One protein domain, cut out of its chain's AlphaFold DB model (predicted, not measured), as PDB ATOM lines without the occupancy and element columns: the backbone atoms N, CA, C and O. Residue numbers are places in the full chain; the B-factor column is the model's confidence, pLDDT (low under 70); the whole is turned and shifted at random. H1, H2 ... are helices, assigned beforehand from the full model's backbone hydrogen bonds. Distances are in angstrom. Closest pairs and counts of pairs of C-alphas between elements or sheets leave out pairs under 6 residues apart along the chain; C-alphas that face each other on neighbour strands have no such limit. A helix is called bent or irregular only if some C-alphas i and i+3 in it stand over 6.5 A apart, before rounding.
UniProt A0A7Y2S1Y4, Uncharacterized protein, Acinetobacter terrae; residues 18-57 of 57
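What this domain is: This is residues 18 to 57 of the 57 residues of an uncharacterized protein of Acinetobacter terrae (UniProt A0A7Y2S1Y4). Two short helices, H1 then H2, lie side by side and run the same way, and a long loop, residues 31 to 45, runs back from the end of H1 to the start of H2. The printed part has 40 residues with two named helices and no named strand; it is all helix by class, though under half of the residues, 19, are in named elements. It is compact, with a radius of gyration of the C-alphas of 9.6 A and spans of 23 by 20 by 14 A.

How they stand to each other: H1, residues 22 to 30, and H2, residues 46 to 55, only just touch, with 3 pairs of C-alphas within 8 A. Their closest C-alphas, those of Ala 28 and Leu 51, are 6.6 A apart. They stand at a shallow tilt of 25 degrees and run the same way. Every O i to N i+4 pair is within hydrogen-bond range in H2, but 3 of 5 in H1.

Where its parts are: H1 begins at C-alpha 22, (30.005, -7.722, -27.345), and is 14.1 A long. It is irregular: C-alphas 26 and 29 are 7.6 A apart. H2, 14.3 A long, ends at C-alpha 55, (34.458, 9.013, -24.634).

The domain as a whole: The C-alphas of Ala 41 and Gln 57, the two farthest apart, are 25.0 A apart. The printed part has no cut, and H1 to H2 is a long link. Only residue 57 has a pLDDT under 70.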
ATOM      1  N   THR A  18      40.688  -9.658 -23.071       88.50
ATOM      2  CA  THR A  18      40.972  -8.209 -23.025       88.50
ATOM      3  C   THR A  18      40.015  -7.361 -23.861       88.50
ATOM      4  O   THR A  18      40.193  -6.151 -23.998       88.50
ATOM      5  N   ALA A  19      39.021  -7.991 -24.487       93.00
ATOM      6  CA  ALA A  19      38.009  -7.296 -25.271       93.00
ATOM      7  C   ALA A  19      36.804  -6.956 -24.389       93.00
ATOM      8  O   ALA A  19      36.395  -7.755 -23.549       93.00
ATOM      9  N   ALA A  20      36.191  -5.794 -24.620       94.62
ATOM     10  CA  ALA A  20      34.915  -5.469 -23.994       94.62
ATOM     11  C   ALA A  20      33.829  -6.470 -24.407       94.62
ATOM     12  O   ALA A  20      33.870  -7.049 -25.495       94.62
ATOM     13  N   ASN A  21      32.816  -6.631 -23.563       94.12
ATOM     14  CA  ASN A  21      31.657  -7.455 -23.866       94.12
ATOM     15  C   ASN A  21      31.002  -7.021 -25.194       94.12
ATOM     16  O   ASN A  21      30.811  -5.827 -25.427       94.12
ATOM     17  N   LEU A  22      30.622  -7.985 -26.040       96.06
ATOM     18  CA  LEU A  22      30.005  -7.722 -27.345       96.06
ATOM     19  C   LEU A  22      28.794  -6.780 -27.251       96.06
ATOM     20  O   LEU A  22      28.697  -5.830 -28.019       96.06
ATOM     21  N   PHE A  23      27.919  -6.980 -26.263       96.25
ATOM     22  CA  PHE A  23      26.762  -6.112 -26.051       96.25
ATOM     23  C   PHE A  23      27.182  -4.666 -25.767       96.25
ATOM     24  O   PHE A  23      26.613  -3.739 -26.336       96.25
ATOM     25  N   ILE A  24      28.206  -4.464 -24.928       95.81
ATOM     26  CA  ILE A  24      28.730  -3.123 -24.634       95.81
ATOM     27  C   ILE A  24      29.272  -2.467 -25.902       95.81
ATOM     28  O   ILE A  24      29.008  -1.286 -26.115       95.81
ATOM     29  N   GLN A  25      29.966  -3.218 -26.761       96.38
ATOM     30  CA  GLN A  25      30.444  -2.700 -28.045       96.38
ATOM     31  C   GLN A  25      29.285  -2.231 -28.938       96.38
ATOM     32  O   GLN A  25      29.349  -1.145 -29.508       96.38
ATOM     33  N   GLU A  26      28.200  -3.005 -29.008       97.62
ATOM     34  CA  GLU A  26      27.020  -2.696 -29.829       97.62
ATOM     35  C   GLU A  26      26.228  -1.477 -29.335       97.62
ATOM     36  O   GLU A  26      25.610  -0.767 -30.134       97.62
ATOM     37  N   ILE A  27      26.212  -1.225 -28.022       96.31
ATOM     38  CA  ILE A  27      25.463  -0.102 -27.440       96.31
ATOM     39  C   ILE A  27      26.327   1.118 -27.120       96.31
ATOM     40  O   ILE A  27      25.777   2.126 -26.684       96.31
ATOM     41  N   ALA A  28      27.643   1.053 -27.330       94.62
ATOM     42  CA  ALA A  28      28.587   2.080 -26.890       94.62
ATOM     43  C   ALA A  28      28.212   3.485 -27.376       94.62
ATOM     44  O   ALA A  28      28.190   4.424 -26.588       94.62
ATOM     45  N   ASP A  29      27.809   3.606 -28.643       92.56
ATOM     46  CA  ASP A  29      27.389   4.872 -29.262       92.56
ATOM     47  C   ASP A  29      26.103   5.462 -28.662       92.56
ATOM     48  O   ASP A  29      25.786   6.635 -28.859       92.56
ATOM     49  N   LYS A  30      25.338   4.657 -27.917       94.38
ATOM     50  CA  LYS A  30      24.127   5.088 -27.207       94.38
ATOM     51  C   LYS A  30      24.420   5.530 -25.772       94.38
ATOM     52  O   LYS A  30      23.567   6.169 -25.157       94.38
ATOM     53  N   ILE A  31      25.591   5.196 -25.225       91.81
ATOM     54  CA  ILE A  31      25.990   5.564 -23.866       91.81
ATOM     55  C   ILE A  31      26.702   6.917 -23.923       91.81
ATOM     56  O   ILE A  31      27.835   7.025 -24.379       91.81
ATOM     57  N   ARG A  32      26.048   7.964 -23.418       89.62
ATOM     58  CA  ARG A  32      26.663   9.290 -23.302       89.62
ATOM     59  C   ARG A  32      27.486   9.400 -22.024       89.62
ATOM     60  O   ARG A  32      26.930   9.433 -20.927       89.62
ATOM     61  N   ILE A  33      28.803   9.488 -22.177       92.00
ATOM     62  CA  ILE A  33      29.753   9.720 -21.086       92.00
ATOM     63  C   ILE A  33      30.300  11.141 -21.230       92.00
ATOM     64  O   ILE A  33      31.245  11.382 -21.966       92.00
ATOM     65  N   GLU A  34      29.676  12.088 -20.533       90.75
ATOM     66  CA  GLU A  34      30.011  13.524 -20.617       90.75
ATOM     67  C   GLU A  34      30.633  14.062 -19.313       90.75
ATOM     68  O   GLU A  34      31.043  15.218 -19.229       90.75
ATOM     69  N   SER A  35      30.687  13.244 -18.259       90.06
ATOM     70  CA  SER A  35      31.151  13.658 -16.932       90.06
ATOM     71  C   SER A  35      31.834  12.507 -16.190       90.06
ATOM     72  O   SER A  35      32.131  11.463 -16.771       90.06
ATOM     73  N   LYS A  36      32.123  12.698 -14.897       93.62
ATOM     74  CA  LYS A  36      32.710  11.648 -14.059       93.62
ATOM     75  C   LYS A  36      31.747  10.463 -13.964       93.62
ATOM     76  O   LYS A  36      30.704  10.566 -13.325       93.62
ATOM     77  N   THR A  37      32.144   9.340 -14.549       92.56
ATOM     78  CA  THR A  37      31.369   8.096 -14.568       92.56
ATOM     79  C   THR A  37      31.985   7.067 -13.628       92.56
ATOM     80  O   THR A  37      33.203   6.923 -13.560       92.56
ATOM     81  N   LEU A  38      31.130   6.346 -12.904       94.69
ATOM     82  CA  LEU A  38      31.501   5.234 -12.033       94.69
ATOM     83  C   LEU A  38      31.044   3.921 -12.671       94.69
ATOM     84  O   LEU A  38      29.868   3.780 -12.999       94.69
ATOM     85  N   ALA A  39      31.952   2.954 -12.782       93.38
ATOM     86  CA  ALA A  39      31.621   1.589 -13.169       93.38
ATOM     87  C   ALA A  39      31.703   0.675 -11.942       93.38
ATOM     88  O   ALA A  39      32.707   0.658 -11.229       93.38
ATOM     89  N   ILE A  40      30.615  -0.037 -11.658       94.81
ATOM     90  CA  ILE A  40      30.455  -0.830 -10.435       94.81
ATOM     91  C   ILE A  40      30.601  -2.306 -10.792       94.81
ATOM     92  O   ILE A  40      29.998  -2.758 -11.759       94.81
ATOM     93  N   ALA A  41      31.357  -3.050  -9.978       90.00
ATOM     94  CA  ALA A  41      31.535  -4.499 -10.116       90.00
ATOM     95  C   ALA A  41      32.027  -4.950 -11.510       90.00
ATOM     96  O   ALA A  41      31.660  -6.013 -11.992       90.00
ATOM     97  N   GLU A  42      32.892  -4.149 -12.134       90.44
ATOM     98  CA  GLU A  42      33.428  -4.371 -13.489       90.44
ATOM     99  C   GLU A  42      34.427  -5.538 -13.607       90.44
ATOM    100  O   GLU A  42      34.868  -5.865 -14.707       90.44
ATOM    101  N   GLY A  43      34.821  -6.149 -12.488       87.81
ATOM    102  CA  GLY A  43      35.853  -7.181 -12.474       87.81
ATOM    103  C   GLY A  43      37.186  -6.650 -13.005       87.81
ATOM    104  O   GLY A  43      37.762  -5.745 -12.407       87.81
ATOM    105  N   GLU A  44      37.650  -7.192 -14.134       88.12
ATOM    106  CA  GLU A  44      38.895  -6.777 -14.804       88.12
ATOM    107  C   GLU A  44      38.800  -5.415 -15.526       88.12
ATOM    108  O   GLU A  44      39.823  -4.849 -15.902       88.12
ATOM    109  N   GLY A  45      37.602  -4.840 -15.695       92.38
ATOM    110  CA  GLY A  45      37.450  -3.453 -16.164       92.38
ATOM    111  C   GLY A  45      37.525  -3.230 -17.676       92.38
ATOM    112  O   GLY A  45      37.629  -2.086 -18.124       92.38
ATOM    113  N   TRP A  46      37.453  -4.284 -18.488       94.50
ATOM    114  CA  TRP A  46      37.560  -4.152 -19.943       94.50
ATOM    115  C   TRP A  46      36.414  -3.363 -20.583       94.50
ATOM    116  O   TRP A  46      36.648  -2.664 -21.572       94.50
ATOM    117  N   ASN A  47      35.199  -3.388 -20.022       95.12
ATOM    118  CA  ASN A  47      34.103  -2.589 -20.574       95.12
ATOM    119  C   ASN A  47      34.315  -1.105 -20.280       95.12
ATOM    120  O   ASN A  47      34.150  -0.277 -21.176       95.12
ATOM    121  N   ILE A  48      34.693  -0.755 -19.045       95.19
ATOM    122  CA  ILE A  48      34.893   0.651 -18.685       95.19
ATOM    123  C   ILE A  48      36.103   1.257 -19.394       95.19
ATOM    124  O   ILE A  48      36.022   2.405 -19.820       95.19
ATOM    125  N   LEU A  49      37.187   0.503 -19.595       94.62
ATOM    126  CA  LEU A  49      38.328   0.973 -20.387       94.62
ATOM    127  C   LEU A  49      37.928   1.238 -21.842       94.62
ATOM    128  O   LEU A  49      38.247   2.294 -22.385       94.62
ATOM    129  N   TYR A  50      37.173   0.320 -22.448       95.50
ATOM    130  CA  TYR A  50      36.652   0.494 -23.802       95.50
ATOM    131  C   TYR A  50      35.746   1.729 -23.922       95.50
ATOM    132  O   TYR A  50      35.937   2.553 -24.816       95.50
ATOM    133  N   LEU A  51      34.791   1.900 -23.004       95.38
ATOM    134  CA  LEU A  51      33.885   3.051 -23.003       95.38
ATOM    135  C   LEU A  51      34.617   4.372 -22.725       95.38
ATOM    136  O   LEU A  51      34.295   5.387 -23.340       95.38
ATOM    137  N   ALA A  52      35.614   4.366 -21.836       94.69
ATOM    138  CA  ALA A  52      36.429   5.540 -21.541       94.69
ATOM    139  C   ALA A  52      37.242   5.989 -22.760       94.69
ATOM    140  O   ALA A  52      37.323   7.187 -23.021       94.69
ATOM    141  N   GLU A  53      37.803   5.054 -23.529       94.06
ATOM    142  CA  GLU A  53      38.532   5.394 -24.753       94.06
ATOM    143  C   GLU A  53      37.599   5.989 -25.816       94.06
ATOM    144  O   GLU A  53      37.945   6.990 -26.438       94.06
ATOM    145  N   ARG A  54      36.380   5.455 -25.973       92.75
ATOM    146  CA  ARG A  54      35.384   6.041 -26.888       92.75
ATOM    147  C   ARG A  54      34.918   7.430 -26.458       92.75
ATOM    148  O   ARG A  54      34.664   8.259 -27.317       92.75
ATOM    149  N   ALA A  55      34.837   7.699 -25.157       92.00
ATOM    150  CA  ALA A  55      34.458   9.013 -24.634       92.00
ATOM    151  C   ALA A  55      35.544  10.093 -24.824       92.00
ATOM    152  O   ALA A  55      35.268  11.277 -24.650       92.00
ATOM    153  N   ARG A  56      36.787   9.696 -25.138       85.88
ATOM    154  CA  ARG A  56      37.889  10.622 -25.447       85.88
ATOM    155  C   ARG A  56      37.924  11.071 -26.910       85.88
ATOM    156  O   ARG A  56      38.666  12.010 -27.202       85.88
ATOM    157  N   GLN A  57      37.214  10.374 -27.797       68.31
ATOM    158  CA  GLN A  57      37.135  10.658 -29.235       68.31
ATOM    159  C   GLN A  57      36.063  11.710 -29.519       68.31
ATOM    160  O   GLN A  57      36.322  12.560 -30.399       68.31
TER     161      GLN A  57